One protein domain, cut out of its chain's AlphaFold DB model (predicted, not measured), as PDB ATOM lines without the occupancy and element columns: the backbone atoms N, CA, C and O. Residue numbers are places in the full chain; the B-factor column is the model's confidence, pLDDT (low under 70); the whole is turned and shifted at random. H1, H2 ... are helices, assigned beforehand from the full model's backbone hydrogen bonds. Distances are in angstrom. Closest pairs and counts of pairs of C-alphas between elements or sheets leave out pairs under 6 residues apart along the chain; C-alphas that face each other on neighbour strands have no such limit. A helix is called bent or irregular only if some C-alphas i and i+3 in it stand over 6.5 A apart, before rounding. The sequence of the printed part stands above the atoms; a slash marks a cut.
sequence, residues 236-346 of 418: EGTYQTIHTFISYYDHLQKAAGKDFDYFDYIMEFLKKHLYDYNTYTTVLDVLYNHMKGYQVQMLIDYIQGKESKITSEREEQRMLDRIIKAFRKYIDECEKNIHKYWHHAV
ATOM      1  N   GLU A 236     156.379  31.127   4.732       48.06
ATOM      2  CA  GLU A 236     155.923  32.022   3.656       48.06
ATOM      3  C   GLU A 236     157.008  32.442   2.635       48.06
ATOM      4  O   GLU A 236     156.696  33.093   1.645       48.06
ATOM      5  N   GLY A 237     158.279  32.072   2.816       62.38
ATOM      6  CA  GLY A 237     159.395  32.472   1.962       62.38
ATOM      7  C   GLY A 237     159.367  31.870   0.553       62.38
ATOM      8  O   GLY A 237     159.099  32.567  -0.424       62.38
ATOM      9  N   THR A 238     159.690  30.584   0.396       70.06
ATOM     10  CA  THR A 238     160.139  30.062  -0.915       70.06
ATOM     11  C   THR A 238     159.017  29.703  -1.872       70.06
ATOM     12  O   THR A 238     159.090  30.073  -3.047       70.06
ATOM     13  N   TYR A 239     157.965  29.023  -1.400       70.88
ATOM     14  CA  TYR A 239     156.806  28.738  -2.248       70.88
ATOM     15  C   TYR A 239     156.190  30.037  -2.763       70.88
ATOM     16  O   TYR A 239     156.014  30.186  -3.972       70.88
ATOM     17  N   GLN A 240     155.960  31.007  -1.874       69.25
ATOM     18  CA  GLN A 240     155.383  32.289  -2.260       69.25
ATOM     19  C   GLN A 240     156.281  33.051  -3.227       69.25
ATOM     20  O   GLN A 240     155.787  33.599  -4.213       69.25
ATOM     21  N   THR A 241     157.591  33.058  -2.978       80.12
ATOM     22  CA  THR A 241     158.581  33.709  -3.845       80.12
ATOM     23  C   THR A 241     158.539  33.128  -5.257       80.12
ATOM     24  O   THR A 241     158.413  33.876  -6.228       80.12
ATOM     25  N   ILE A 242     158.560  31.798  -5.390       82.38
ATOM     26  CA  ILE A 242     158.527  31.122  -6.693       82.38
ATOM     27  C   ILE A 242     157.153  31.265  -7.364       82.38
ATOM     28  O   ILE A 242     157.086  31.565  -8.556       82.38
ATOM     29  N   HIS A 243     156.056  31.100  -6.624       81.56
ATOM     30  CA  HIS A 243     154.693  31.233  -7.145       81.56
ATOM     31  C   HIS A 243     154.413  32.656  -7.653       81.56
ATOM     32  O   HIS A 243     153.902  32.849  -8.761       81.56
ATOM     33  N   THR A 244     154.814  33.663  -6.875       82.50
ATOM     34  CA  THR A 244     154.707  35.080  -7.241       82.50
ATOM     35  C   THR A 244     155.556  35.385  -8.471       82.50
ATOM     36  O   THR A 244     155.071  36.013  -9.413       82.50
ATOM     37  N   PHE A 245     156.796  34.888  -8.515       90.00
ATOM     38  CA  PHE A 245     157.668  35.034  -9.678       90.00
ATOM     39  C   PHE A 245     157.052  34.425 -10.947       90.00
ATOM     40  O   PHE A 245     156.986  35.101 -11.972       90.00
ATOM     41  N   ILE A 246     156.548  33.187 -10.883       91.31
ATOM     42  CA  ILE A 246     155.900  32.522 -12.026       91.31
ATOM     43  C   ILE A 246     154.650  33.281 -12.478       91.31
ATOM     44  O   ILE A 246     154.432  33.443 -13.679       91.31
ATOM     45  N   SER A 247     153.865  33.812 -11.542       85.00
ATOM     46  CA  SER A 247     152.692  34.628 -11.865       85.00
ATOM     47  C   SER A 247     153.084  35.903 -12.621       85.00
ATOM     48  O   SER A 247     152.511  36.200 -13.673       85.00
ATOM     49  N   TYR A 248     154.100  36.635 -12.148       86.62
ATOM     50  CA  TYR A 248     154.611  37.819 -12.848       86.62
ATOM     51  C   TYR A 248     155.215  37.479 -14.209       86.62
ATOM     52  O   TYR A 248     154.943  38.177 -15.188       86.62
ATOM     53  N   TYR A 249     155.980  36.393 -14.293       89.06
ATOM     54  CA  TYR A 249     156.541  35.890 -15.541       89.06
ATOM     55  C   TYR A 249     155.443  35.627 -16.586       89.06
ATOM     56  O   TYR A 249     155.534  36.103 -17.719       89.06
ATOM     57  N   ASP A 250     154.360  34.953 -16.194       86.31
ATOM     58  CA  ASP A 250     153.227  34.649 -17.074       86.31
ATOM     59  C   ASP A 250     152.461  35.912 -17.502       86.31
ATOM     60  O   ASP A 250     151.972  36.001 -18.635       86.31
ATOM     61  N   HIS A 251     152.361  36.911 -16.621       85.94
ATOM     62  CA  HIS A 251     151.803  38.218 -16.969       85.94
ATOM     63  C   HIS A 251     152.681  38.970 -17.975       85.94
ATOM     64  O   HIS A 251     152.153  39.503 -18.955       85.94
ATOM     65  N   LEU A 252     154.003  38.973 -17.785       84.12
ATOM     66  CA  LEU A 252     154.956  39.589 -18.711       84.12
ATOM     67  C   LEU A 252     154.920  38.908 -20.081       84.12
ATOM     68  O   LEU A 252     154.835  39.606 -21.090       84.12
ATOM     69  N   GLN A 253     154.852  37.574 -20.128       84.38
ATOM     70  CA  GLN A 253     154.674  36.832 -21.382       84.38
ATOM     71  C   GLN A 253     153.440  37.273 -22.170       84.38
ATOM     72  O   GLN A 253     153.498  37.396 -23.396       84.38
ATOM     73  N   LYS A 254     152.328  37.545 -21.478       83.12
ATOM     74  CA  LYS A 254     151.084  38.012 -22.106       83.12
ATOM     75  C   LYS A 254     151.147  39.479 -22.535       83.12
ATOM     76  O   LYS A 254     150.592  39.813 -23.576       83.12
ATOM     77  N   ALA A 255     151.771  40.342 -21.734       81.44
ATOM     78  CA  ALA A 255     151.751  41.790 -21.938       81.44
ATOM     79  C   ALA A 255     152.875  42.298 -22.853       81.44
ATOM     80  O   ALA A 255     152.634  43.152 -23.702       81.44
ATOM     81  N   ALA A 256     154.095  41.789 -22.677       80.56
ATOM     82  CA  ALA A 256     155.296  42.266 -23.361       80.56
ATOM     83  C   ALA A 256     155.721  41.372 -24.541       80.56
ATOM     84  O   ALA A 256     156.483  41.806 -25.403       80.56
ATOM     85  N   GLY A 257     155.209  40.138 -24.628       78.44
ATOM     86  CA  GLY A 257     155.452  39.257 -25.771       78.44
ATOM     87  C   GLY A 257     156.935  38.917 -25.950       78.44
ATOM     88  O   GLY A 257     157.648  38.719 -24.976       78.44
ATOM     89  N   LYS A 258     157.420  38.810 -27.191       77.00
ATOM     90  CA  LYS A 258     158.788  38.331 -27.486       77.00
ATOM     91  C   LYS A 258     159.891  39.376 -27.295       77.00
ATOM     92  O   LYS A 258     161.058  39.014 -27.367       77.00
ATOM     93  N   ASP A 259     159.530  40.636 -27.066       77.44
ATOM     94  CA  ASP A 259     160.483  41.753 -27.021       77.44
ATOM     95  C   ASP A 259     161.050  42.007 -25.613       77.44
ATOM     96  O   ASP A 259     161.890  42.886 -25.421       77.44
ATOM     97  N   PHE A 260     160.588  41.248 -24.619       84.25
ATOM     98  CA  PHE A 260     161.071  41.316 -23.247       84.25
ATOM     99  C   PHE A 260     162.256  40.373 -23.030       84.25
ATOM    100  O   PHE A 260     162.247  39.230 -23.489       84.25
ATOM    101  N   ASP A 261     163.259  40.841 -22.288       86.81
ATOM    102  CA  ASP A 261     164.426  40.035 -21.938       86.81
ATOM    103  C   ASP A 261     164.117  39.128 -20.741       86.81
ATOM    104  O   ASP A 261     164.371  39.445 -19.576       86.81
ATOM    105  N   TYR A 262     163.484  37.994 -21.036       88.50
ATOM    106  CA  TYR A 262     163.104  37.034 -20.005       88.50
ATOM    107  C   TYR A 262     164.302  36.346 -19.361       88.50
ATOM    108  O   TYR A 262     164.182  35.889 -18.222       88.50
ATOM    109  N   PHE A 263     165.415  36.226 -20.089       88.50
ATOM    110  CA  PHE A 263     166.604  35.558 -19.583       88.50
ATOM    111  C   PHE A 263     167.277  36.426 -18.522       88.50
ATOM    112  O   PHE A 263     167.470  35.959 -17.398       88.50
ATOM    113  N   ASP A 264     167.494  37.710 -18.804       86.69
ATOM    114  CA  ASP A 264     167.992  38.647 -17.793       86.69
ATOM    115  C   ASP A 264     167.029  38.749 -16.605       86.69
ATOM    116  O   ASP A 264     167.458  38.697 -15.454       86.69
ATOM    117  N   TYR A 265     165.716  38.807 -16.850       88.50
ATOM    118  CA  TYR A 265     164.721  38.873 -15.776       88.50
ATOM    119  C   TYR A 265     164.805  37.688 -14.803       88.50
ATOM    120  O   TYR A 265     164.791  37.882 -13.585       88.50
ATOM    121  N   ILE A 266     164.918  36.458 -15.318       91.06
ATOM    122  CA  ILE A 266     165.035  35.273 -14.463       91.06
ATOM    123  C   ILE A 266     166.414  35.183 -13.804       91.06
ATOM    124  O   ILE A 266     166.499  34.760 -12.656       91.06
ATOM    125  N   MET A 267     167.485  35.626 -14.469       88.25
ATOM    126  CA  MET A 267     168.820  35.678 -13.862       88.25
ATOM    127  C   MET A 267     168.892  36.693 -12.721       88.25
ATOM    128  O   MET A 267     169.498  36.391 -11.697       88.25
ATOM    129  N   GLU A 268     168.255  37.858 -12.844       86.69
ATOM    130  CA  GLU A 268     168.169  38.844 -11.759       86.69
ATOM    131  C   GLU A 268     167.348  38.320 -10.573       86.69
ATOM    132  O   GLU A 268     167.750  38.491  -9.422       86.69
ATOM    133  N   PHE A 269     166.253  37.599 -10.836       89.19
ATOM    134  CA  PHE A 269     165.531  36.873  -9.790       89.19
ATOM    135  C   PHE A 269     166.443  35.853  -9.091       89.19
ATOM    136  O   PHE A 269     166.594  35.891  -7.871       89.19
ATOM    137  N   LEU A 270     167.128  34.987  -9.845       85.56
ATOM    138  CA  LEU A 270     168.033  33.997  -9.258       85.56
ATOM    139  C   LEU A 270     169.208  34.638  -8.513       85.56
ATOM    140  O   LEU A 270     169.589  34.122  -7.473       85.56
ATOM    141  N   LYS A 271     169.763  35.760  -8.987       82.44
ATOM    142  CA  LYS A 271     170.805  36.533  -8.285       82.44
ATOM    143  C   LYS A 271     170.316  37.044  -6.937       82.44
ATOM    144  O   LYS A 271     171.031  36.903  -5.947       82.44
ATOM    145  N   LYS A 272     169.107  37.612  -6.900       79.81
ATOM    146  CA  LYS A 272     168.481  38.127  -5.675       79.81
ATOM    147  C   LYS A 272     168.280  37.024  -4.636       79.81
ATOM    148  O   LYS A 272     168.478  37.269  -3.454       79.81
ATOM    149  N   HIS A 273     167.949  35.820  -5.094       74.81
ATOM    150  CA  HIS A 273     167.661  34.668  -4.238       74.81
ATOM    151  C   HIS A 273     168.813  33.647  -4.165       74.81
ATOM    152  O   HIS A 273     168.658  32.580  -3.576       74.81
ATOM    153  N   LEU A 274     169.988  33.966  -4.725       64.75
ATOM    154  CA  LEU A 274     171.184  33.114  -4.659       64.75
ATOM    155  C   LEU A 274     171.707  32.998  -3.221       64.75
ATOM    156  O   LEU A 274     172.390  32.042  -2.866       64.75
ATOM    157  N   TYR A 275     171.401  34.020  -2.426       57.22
ATOM    158  CA  TYR A 275     171.862  34.235  -1.066       57.22
ATOM    159  C   TYR A 275     170.676  34.395  -0.107       57.22
ATOM    160  O   TYR A 275     170.784  35.105   0.885       57.22
ATOM    161  N   ASP A 276     169.520  33.804  -0.419       52.72
ATOM    162  CA  ASP A 276     168.351  33.893   0.458       52.72
ATOM    163  C   ASP A 276     168.559  32.981   1.677       52.72
ATOM    164  O   ASP A 276     168.255  31.790   1.670       52.72
ATOM    165  N   TYR A 277     169.169  33.558   2.711       41.97
ATOM    166  CA  TYR A 277     169.688  32.877   3.900       41.97
ATOM    167  C   TYR A 277     168.624  32.554   4.969       41.97
ATOM    168  O   TYR A 277     168.973  32.090   6.048       41.97
ATOM    169  N   ASN A 278     167.338  32.807   4.693       37.16
ATOM    170  CA  ASN A 278     166.257  32.784   5.692       37.16
ATOM    171  C   ASN A 278     165.187  31.700   5.447       37.16
ATOM    172  O   ASN A 278     164.088  31.798   5.986       37.16
ATOM    173  N   THR A 279     165.444  30.688   4.606       40.00
ATOM    174  CA  THR A 279     164.425  29.671   4.268       40.00
ATOM    175  C   THR A 279     164.976  28.241   4.264       40.00
ATOM    176  O   THR A 279     166.101  27.994   3.838       40.00
ATOM    177  N   TYR A 280     164.166  27.278   4.727       47.28
ATOM    178  CA  TYR A 280     164.508  25.846   4.834       47.28
ATOM    179  C   TYR A 280     164.793  25.159   3.492       47.28
ATOM    180  O   TYR A 280     165.541  24.182   3.434       47.28
ATOM    181  N   THR A 281     164.166  25.660   2.429       53.50
ATOM    182  CA  THR A 281     164.371  25.269   1.035       53.50
ATOM    183  C   THR A 281     164.561  26.569   0.281       53.50
ATOM    184  O   THR A 281     163.635  27.367   0.259       53.50
ATOM    185  N   THR A 282     165.712  26.808  -0.325       68.56
ATOM    186  CA  THR A 282     165.951  28.017  -1.121       68.56
ATOM    187  C   THR A 282     165.409  27.858  -2.540       68.56
ATOM    188  O   THR A 282     165.120  26.755  -3.012       68.56
ATOM    189  N   VAL A 283     165.327  28.967  -3.280       74.62
ATOM    190  CA  VAL A 283     165.040  28.933  -4.724       74.62
ATOM    191  C   VAL A 283     166.039  28.034  -5.467       74.62
ATOM    192  O   VAL A 283     165.664  27.343  -6.414       74.62
ATOM    193  N   LEU A 284     167.296  27.994  -5.017       74.75
ATOM    194  CA  LEU A 284     168.345  27.178  -5.620       74.75
ATOM    195  C   LEU A 284     168.156  25.682  -5.328       74.75
ATOM    196  O   LEU A 284     168.324  24.866  -6.235       74.75
ATOM    197  N   ASP A 285     167.737  25.323  -4.113       65.94
ATOM    198  CA  ASP A 285     167.428  23.933  -3.747       65.94
ATOM    199  C   ASP A 285     166.293  23.376  -4.610       65.94
ATOM    200  O   ASP A 285     166.356  22.242  -5.092       65.94
ATOM    201  N   VAL A 286     165.286  24.206  -4.905       73.00
ATOM    202  CA  VAL A 286     164.227  23.843  -5.852       73.00
ATOM    203  C   VAL A 286     164.810  23.519  -7.228       73.00
ATOM    204  O   VAL A 286     164.413  22.522  -7.833       73.00
ATOM    205  N   LEU A 287     165.771  24.299  -7.726       77.81
ATOM    206  CA  LEU A 287     166.419  23.995  -9.004       77.81
ATOM    207  C   LEU A 287     167.227  22.698  -8.944       77.81
ATOM    208  O   LEU A 287     167.097  21.882  -9.855       77.81
ATOM    209  N   TYR A 288     167.997  22.459  -7.882       69.56
ATOM    210  CA  TYR A 288     168.747  21.209  -7.713       69.56
ATOM    211  C   TYR A 288     167.848  19.970  -7.660       69.56
ATOM    212  O   TYR A 288     168.204  18.940  -8.228       69.56
ATOM    213  N   ASN A 289     166.665  20.085  -7.060       63.25
ATOM    214  CA  ASN A 289     165.711  18.979  -6.952       63.25
ATOM    215  C   ASN A 289     164.980  18.669  -8.272       63.25
ATOM    216  O   ASN A 289     164.468  17.565  -8.463       63.25
ATOM    217  N   HIS A 290     164.915  19.630  -9.202       73.12
ATOM    218  CA  HIS A 290     164.055  19.538 -10.390       73.12
ATOM    219  C   HIS A 290     164.794  19.670 -11.726       73.12
ATOM    220  O   HIS A 290     164.206  19.422 -12.785       73.12
ATOM    221  N   MET A 291     166.073  20.037 -11.700       76.56
ATOM    222  CA  MET A 291     166.953  20.139 -12.859       76.56
ATOM    223  C   MET A 291     168.135  19.184 -12.723       76.56
ATOM    224  O   MET A 291     168.435  18.670 -11.652       76.56
ATOM    225  N   LYS A 292     168.848  18.957 -13.829       71.56
ATOM    226  CA  LYS A 292     170.101  18.206 -13.748       71.56
ATOM    227  C   LYS A 292     171.185  19.070 -13.107       71.56
ATOM    228  O   LYS A 292     171.360  20.220 -13.498       71.56
ATOM    229  N   GLY A 293     171.991  18.462 -12.246       58.62
ATOM    230  CA  GLY A 293     173.127  19.081 -11.564       58.62
ATOM    231  C   GLY A 293     173.984  20.044 -12.381       58.62
ATOM    232  O   GLY A 293     174.079  21.224 -12.054       58.62
ATOM    233  N   TYR A 294     174.561  19.568 -13.489       69.62
ATOM    234  CA  TYR A 294     175.392  20.411 -14.355       69.62
ATOM    235  C   TYR A 294     174.659  21.649 -14.901       69.62
ATOM    236  O   TYR A 294     175.301  22.638 -15.234       69.62
ATOM    237  N   GLN A 295     173.328  21.608 -15.031       76.62
ATOM    238  CA  GLN A 295     172.534  22.738 -15.521       76.62
ATOM    239  C   GLN A 295     172.439  23.822 -14.451       76.62
ATOM    240  O   GLN A 295     172.572  24.996 -14.773       76.62
ATOM    241  N   VAL A 296     172.258  23.422 -13.191       73.50
ATOM    242  CA  VAL A 296     172.268  24.344 -12.049       73.50
ATOM    243  C   VAL A 296     173.667  24.922 -11.850       73.50
ATOM    244  O   VAL A 296     173.804  26.128 -11.680       73.50
ATOM    245  N   GLN A 297     174.718  24.110 -11.996       71.56
ATOM    246  CA  GLN A 297     176.094  24.609 -11.934       71.56
ATOM    247  C   GLN A 297     176.379  25.648 -13.027       71.56
ATOM    248  O   GLN A 297     176.926  26.705 -12.735       71.56
ATOM    249  N   MET A 298     175.930  25.402 -14.265       76.00
ATOM    250  CA  MET A 298     176.033  26.386 -15.351       76.00
ATOM    251  C   MET A 298     175.335  27.712 -15.018       76.00
ATOM    252  O   MET A 298     175.830  28.767 -15.411       76.00
ATOM    253  N   LEU A 299     174.202  27.670 -14.308       81.56
ATOM    254  CA  LEU A 299     173.496  28.868 -13.850       81.56
ATOM    255  C   LEU A 299     174.274  29.620 -12.778       81.56
ATOM    256  O   LEU A 299     174.400  30.836 -12.862       81.56
ATOM    257  N   ILE A 300     174.820  28.905 -11.798       75.81
ATOM    258  CA  ILE A 300     175.636  29.500 -10.737       75.81
ATOM    259  C   ILE A 300     176.886  30.148 -11.332       75.81
ATOM    260  O   ILE A 300     177.197  31.286 -10.988       75.81
ATOM    261  N   ASP A 301     177.569  29.465 -12.250       75.44
ATOM    262  CA  ASP A 301     178.754  29.999 -12.921       75.44
ATOM    263  C   ASP A 301     178.413  31.268 -13.713       75.44
ATOM    264  O   ASP A 301     179.126  32.265 -13.598       75.44
ATOM    265  N   TYR A 302     177.282  31.274 -14.433       81.38
ATOM    266  CA  TYR A 302     176.777  32.461 -15.130       81.38
ATOM    267  C   TYR A 302     176.488  33.617 -14.159       81.38
ATOM    268  O   TYR A 302     176.964  34.735 -14.352       81.38
ATOM    269  N   ILE A 303     175.753  33.350 -13.077       80.31
ATOM    270  CA  ILE A 303     175.387  34.343 -12.059       80.31
ATOM    271  C   ILE A 303     176.630  34.929 -11.371       80.31
ATOM    272  O   ILE A 303     176.674  36.126 -11.085       80.31
ATOM    273  N   GLN A 304     177.647  34.103 -11.126       75.88
ATOM    274  CA  GLN A 304     178.907  34.497 -10.492       75.88
ATOM    275  C   GLN A 304     179.902  35.156 -11.462       75.88
ATOM    276  O   GLN A 304     180.992  35.532 -11.034       75.88
ATOM    277  N   GLY A 305     179.555  35.295 -12.746       73.88
ATOM    278  CA  GLY A 305     180.434  35.881 -13.759       73.88
ATOM    279  C   GLY A 305     181.658  35.021 -14.096       73.88
ATOM    280  O   GLY A 305     182.665  35.549 -14.564       73.88
ATOM    281  N   LYS A 306     181.597  33.709 -13.841       77.38
ATOM    282  CA  LYS A 306     182.608  32.736 -14.281       77.38
ATOM    283  C   LYS A 306     182.397  32.398 -15.760       77.38
ATOM    284  O   LYS A 306     181.347  32.700 -16.326       77.38
ATOM    285  N   GLU A 307     183.380  31.746 -16.389       68.94
ATOM    286  CA  GLU A 307     183.213  31.216 -17.749       68.94
ATOM    287  C   GLU A 307     182.025  30.244 -17.797       68.94
ATOM    288  O   GLU A 307     182.107  29.091 -17.375       68.94
ATOM    289  N   SER A 308     180.894  30.731 -18.306       67.38
ATOM    290  CA  SER A 308     179.676  29.947 -18.457       67.38
ATOM    291  C   SER A 308     179.603  29.344 -19.861       67.38
ATOM    292  O   SER A 308     180.022  29.952 -20.846       67.38
ATOM    293  N   LYS A 309     178.977  28.170 -19.972       70.38
ATOM    294  CA  LYS A 309     178.662  27.543 -21.268       70.38
ATOM    295  C   LYS A 309     177.389  28.097 -21.925       70.38
ATOM    296  O   LYS A 309     176.989  27.586 -22.962       70.38
ATOM    297  N   ILE A 310     176.724  29.088 -21.329       76.75
ATOM    298  CA  ILE A 310     175.579  29.779 -21.934       76.75
ATOM    299  C   ILE A 310     176.149  30.900 -22.804       76.75
ATOM    300  O   ILE A 310     176.524  31.953 -22.297       76.75
ATOM    301  N   THR A 311     176.289  30.632 -24.101       75.50
ATOM    302  CA  THR A 311     176.993  31.526 -25.042       75.50
ATOM    303  C   THR A 311     176.127  31.973 -26.218       75.50
ATOM    304  O   THR A 311     176.571  32.754 -27.057       75.50
ATOM    305  N   SER A 312     174.887  31.479 -26.303       82.38
ATOM    306  CA  SER A 312     173.975  31.752 -27.413       82.38
ATOM    307  C   SER A 312     172.527  31.939 -26.958       82.38
ATOM    308  O   SER A 312     172.075  31.263 -26.035       82.38
ATOM    309  N   GLU A 313     171.755  32.746 -27.699       83.81
ATOM    310  CA  GLU A 313     170.306  32.962 -27.475       83.81
ATOM    311  C   GLU A 313     169.520  31.635 -27.396       83.81
ATOM    312  O   GLU A 313     168.541  31.483 -26.665       83.81
ATOM    313  N   ARG A 314     169.965  30.614 -28.139       84.69
ATOM    314  CA  ARG A 314     169.348  29.283 -28.111       84.69
ATOM    315  C   ARG A 314     169.601  28.549 -26.793       84.69
ATOM    316  O   ARG A 314     168.748  27.776 -26.353       84.69
ATOM    317  N   GLU A 315     170.782  28.707 -26.211       83.00
ATOM    318  CA  GLU A 315     171.126  28.131 -24.908       83.00
ATOM    319  C   GLU A 315     170.418  28.871 -23.781       83.00
ATOM    320  O   GLU A 315     169.890  28.209 -22.888       83.00
ATOM    321  N   GLU A 316     170.320  30.197 -23.879       88.00
ATOM    322  CA  GLU A 316     169.535  31.040 -22.973       88.00
ATOM    323  C   GLU A 316     168.074  30.590 -22.936       88.00
ATOM    324  O   GLU A 316     167.564  30.243 -21.871       88.00
ATOM    325  N   GLN A 317     167.425  30.458 -24.100       85.94
ATOM    326  CA  GLN A 317     166.035  30.004 -24.169       85.94
ATOM    327  C   GLN A 317     165.853  28.598 -23.583       85.94
ATOM    328  O   GLN A 317     164.925  28.347 -22.817       85.94
ATOM    329  N   ARG A 318     166.756  27.661 -23.902       87.25
ATOM    330  CA  ARG A 318     166.706  26.296 -23.348       87.25
ATOM    331  C   ARG A 318     166.863  26.283 -21.836       87.25
ATOM    332  O   ARG A 318     166.273  25.430 -21.174       87.25
ATOM    333  N   MET A 319     167.722  27.144 -21.307       88.94
ATOM    334  CA  MET A 319     167.952  27.234 -19.876       88.94
ATOM    335  C   MET A 319     166.744  27.853 -19.179       88.94
ATOM    336  O   MET A 319     166.253  27.294 -18.201       88.94
ATOM    337  N   LEU A 320     166.200  28.923 -19.751       91.00
ATOM    338  CA  LEU A 320     164.969  29.551 -19.301       91.00
ATOM    339  C   LEU A 320     163.805  28.550 -19.228       91.00
ATOM    340  O   LEU A 320     163.174  28.425 -18.178       91.00
ATOM    341  N   ASP A 321     163.575  27.769 -20.287       87.12
ATOM    342  CA  ASP A 321     162.502  26.769 -20.320       87.12
ATOM    343  C   ASP A 321     162.658  25.728 -19.196       87.12
ATOM    344  O   ASP A 321     161.671  25.255 -18.626       87.12
ATOM    345  N   ARG A 322     163.901  25.361 -18.855       88.81
ATOM    346  CA  ARG A 322     164.195  24.398 -17.781       88.81
ATOM    347  C   ARG A 322     163.922  24.973 -16.402       88.81
ATOM    348  O   ARG A 322     163.304  24.275 -15.604       88.81
ATOM    349  N   ILE A 323     164.338  26.211 -16.143       91.50
ATOM    350  CA  ILE A 323     164.089  26.884 -14.862       91.50
ATOM    351  C   ILE A 323     162.581  27.030 -14.643       91.50
ATOM    352  O   ILE A 323     162.058  26.613 -13.612       91.50
ATOM    353  N   ILE A 324     161.855  27.540 -15.644       92.62
ATOM    354  CA  ILE A 324     160.398  27.711 -15.554       92.62
ATOM    355  C   ILE A 324     159.699  26.365 -15.353       92.62
ATOM    356  O   ILE A 324     158.785  26.256 -14.536       92.62
ATOM    357  N   LYS A 325     160.138  25.314 -16.054       90.44
ATOM    358  CA  LYS A 325     159.605  23.964 -15.855       90.44
ATOM    359  C   LYS A 325     159.876  23.439 -14.443       90.44
ATOM    360  O   LYS A 325     158.985  22.818 -13.871       90.44
ATOM    361  N   ALA A 326     161.070  23.663 -13.900       84.88
ATOM    362  CA  ALA A 326     161.437  23.255 -12.548       84.88
ATOM    363  C   ALA A 326     160.558  23.942 -11.495       84.88
ATOM    364  O   ALA A 326     159.950  23.263 -10.674       84.88
ATOM    365  N   PHE A 327     160.401  25.262 -11.587       89.50
ATOM    366  CA  PHE A 327     159.533  26.033 -10.698       89.50
ATOM    367  C   PHE A 327     158.064  25.633 -10.791       89.50
ATOM    368  O   PHE A 327     157.425  25.420  -9.766       89.50
ATOM    369  N   ARG A 328     157.525  25.461 -12.003       87.50
ATOM    370  CA  ARG A 328     156.147  24.977 -12.181       87.50
ATOM    371  C   ARG A 328     155.960  23.579 -11.603       87.50
ATOM    372  O   ARG A 328     154.959  23.328 -10.949       87.50
ATOM    373  N   LYS A 329     156.934  22.684 -11.809       84.44
ATOM    374  CA  LYS A 329     156.899  21.335 -11.238       84.44
ATOM    375  C   LYS A 329     156.898  21.384  -9.706       84.44
ATOM    376  O   LYS A 329     156.099  20.681  -9.105       84.44
ATOM    377  N   TYR A 330     157.714  22.244  -9.103       79.75
ATOM    378  CA  TYR A 330     157.718  22.460  -7.658       79.75
ATOM    379  C   TYR A 330     156.376  22.989  -7.135       79.75
ATOM    380  O   TYR A 330     155.852  22.439  -6.173       79.75
ATOM    381  N   ILE A 331     155.775  23.989  -7.795       78.25
ATOM    382  CA  ILE A 331     154.438  24.501  -7.437       78.25
ATOM    383  C   ILE A 331     153.395  23.376  -7.516       78.25
ATOM    384  O   ILE A 331     152.675  23.148  -6.547       78.25
ATOM    385  N   ASP A 332     153.358  22.635  -8.628       77.69
ATOM    386  CA  ASP A 332     152.434  21.513  -8.825       77.69
ATOM    387  C   ASP A 332     152.619  20.418  -7.758       77.69
ATOM    388  O   ASP A 332     151.652  19.776  -7.344       77.69
ATOM    389  N   GLU A 333     153.861  20.144  -7.353       71.06
ATOM    390  CA  GLU A 333     154.179  19.175  -6.305       71.06
ATOM    391  C   GLU A 333     153.752  19.677  -4.930       71.06
ATOM    392  O   GLU A 333     153.095  18.928  -4.217       71.06
ATOM    393  N   CYS A 334     154.018  20.939  -4.584       65.00
ATOM    394  CA  CYS A 334     153.498  21.569  -3.372       65.00
ATOM    395  C   CYS A 334     151.965  21.475  -3.307       65.00
ATOM    396  O   CYS A 334     151.434  20.982  -2.316       65.00
ATOM    397  N   GLU A 335     151.251  21.838  -4.377       66.44
ATOM    398  CA  GLU A 335     149.785  21.738  -4.446       66.44
ATOM    399  C   GLU A 335     149.275  20.297  -4.286       66.44
ATOM    400  O   GLU A 335     148.335  20.033  -3.533       66.44
ATOM    401  N   LYS A 336     149.901  19.324  -4.959       65.88
ATOM    402  CA  LYS A 336     149.533  17.902  -4.821       65.88
ATOM    403  C   LYS A 336     149.829  17.363  -3.426       65.88
ATOM    404  O   LYS A 336     149.048  16.571  -2.895       65.88
ATOM    405  N   ASN A 337     150.959  17.758  -2.855       55.69
ATOM    406  CA  ASN A 337     151.431  17.264  -1.572       55.69
ATOM    407  C   ASN A 337     150.664  17.892  -0.407       55.69
ATOM    408  O   ASN A 337     150.485  17.205   0.590       55.69
ATOM    409  N   ILE A 338     150.087  19.094  -0.558       55.50
ATOM    410  CA  ILE A 338     149.080  19.630   0.376       55.50
ATOM    411  C   ILE A 338     147.937  18.625   0.548       55.50
ATOM    412  O   ILE A 338     147.617  18.237   1.669       55.50
ATOM    413  N   HIS A 339     147.343  18.146  -0.547       51.69
ATOM    414  CA  HIS A 339     146.229  17.197  -0.461       51.69
ATOM    415  C   HIS A 339     146.622  15.882   0.232       51.69
ATOM    416  O   HIS A 339     145.841  15.343   1.016       51.69
ATOM    417  N   LYS A 340     147.841  15.381  -0.014       52.09
ATOM    418  CA  LYS A 340     148.371  14.195   0.680       52.09
ATOM    419  C   LYS A 340     148.636  14.457   2.167       52.09
ATOM    420  O   LYS A 340     148.263  13.633   2.996       52.09
ATOM    421  N   TYR A 341     149.230  15.601   2.501       50.56
ATOM    422  CA  TYR A 341     149.543  16.021   3.868       50.56
ATOM    423  C   TYR A 341     148.287  16.085   4.734       50.56
ATOM    424  O   TYR A 341     148.251  15.506   5.818       50.56
ATOM    425  N   TRP A 342     147.225  16.717   4.228       49.78
ATOM    426  CA  TRP A 342     145.946  16.777   4.932       49.78
ATOM    427  C   TRP A 342     145.344  15.390   5.140       49.78
ATOM    428  O   TRP A 342     144.855  15.095   6.223       49.78
ATOM    429  N   HIS A 343     145.447  14.504   4.152       51.38
ATOM    430  CA  HIS A 343     144.979  13.130   4.290       51.38
ATOM    431  C   HIS A 343     145.766  12.336   5.356       51.38
ATOM    432  O   HIS A 343     145.169  11.538   6.078       51.38
ATOM    433  N   HIS A 344     147.077  12.564   5.512       49.81
ATOM    434  CA  HIS A 344     147.862  11.985   6.612       49.81
ATOM    435  C   HIS A 344     147.490  12.579   7.978       49.81
ATOM    436  O   HIS A 344     147.288  11.823   8.929       49.81
ATOM    437  N   ALA A 345     147.322  13.901   8.069       46.66
ATOM    438  CA  ALA A 345     146.890  14.570   9.295       46.66
ATOM    439  C   ALA A 345     145.511  14.073   9.767       46.66
ATOM    440  O   ALA A 345     145.341  13.770  10.949       46.66
ATOM    441  N   VAL A 346     144.561  13.917   8.835       43.41
ATOM    442  CA  VAL A 346     143.218  13.373   9.094       43.41
ATOM    443  C   VAL A 346     143.298  11.907   9.521       43.41
ATOM    444  O   VAL A 346     142.801  11.568  10.585       43.41
TER     445      VAL A 346
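What this domain is: This is residues 236 to 346 of the 418 residues of the protein "Regulatory protein, luxR family" of Salibacterium qingdaonense (UniProt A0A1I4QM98). One long helix, H5, makes the longest axis, and the shorter helices gather round its earlier part, with H1, H2 and H3 packing on it at steep angles and H4 beside H3. The end of H5, residues 335 to 346, sticks out as an arm, and so do residues 254 to 259 of H1. The printed part has 111 residues with five named helices, H1 to H5 in chain order, and no named strand: all helix. It is compact, with a radius of gyration of the C-alphas of 15.0 A, and elongated, spanning 51 by 31 by 23 A.

Where its parts are: H1, residues 238 to 259, starts with C-alpha 238 at (160.139, 30.062, -0.915) and is 28.6 A long. It has a kink of 65 degrees near residue 253 and is irregular, with C-alphas 255 and 258 9.6 A apart. H2 is residues 262 to 272, H3 residues 283 to 290 and H4 residues 293 to 303. H5, residues 313 to 346, is 49.5 A long and ends with C-alpha 346 at (143.218, 13.373, 9.094).

How they stand to each other: H5 is the hub. Its residues 324 to 334 touch residues 239 to 246 of H1, opposite ways at a steep tilt of 39 degrees; the closest C-alphas, of Ile 242 and Phe 327, are 6.6 A apart. H5 touches H2 with residues 316 to 320 alone, closest C-alphas Phe 263 and Leu 320 at 6.2 A. H3 is about perpendicular to H5 at 86 degrees and touches its residues 323 to 330, closest C-alphas His 290 and Ala 326 at 5.0 A. H2 and H4 only just touch, with 3 pairs of C-alphas within 8 A, the closest Lys 271 and Ile 303 at 6.3 A. H1 and H4 are apart. Every O i to N i+4 pair is within hydrogen-bond range in H2, H3 and H4, against 16 of 18 in H1 and 29 of 30 in H5.

The domain as a whole: The C-alphas farthest apart, of Glu 307 and Val 346, are 51.4 A apart. The printed part has no cut, and no link is long. Mean pLDDT of the printed part is 74.6; residues 274 to 282 and 334 to 346 are among those under 70.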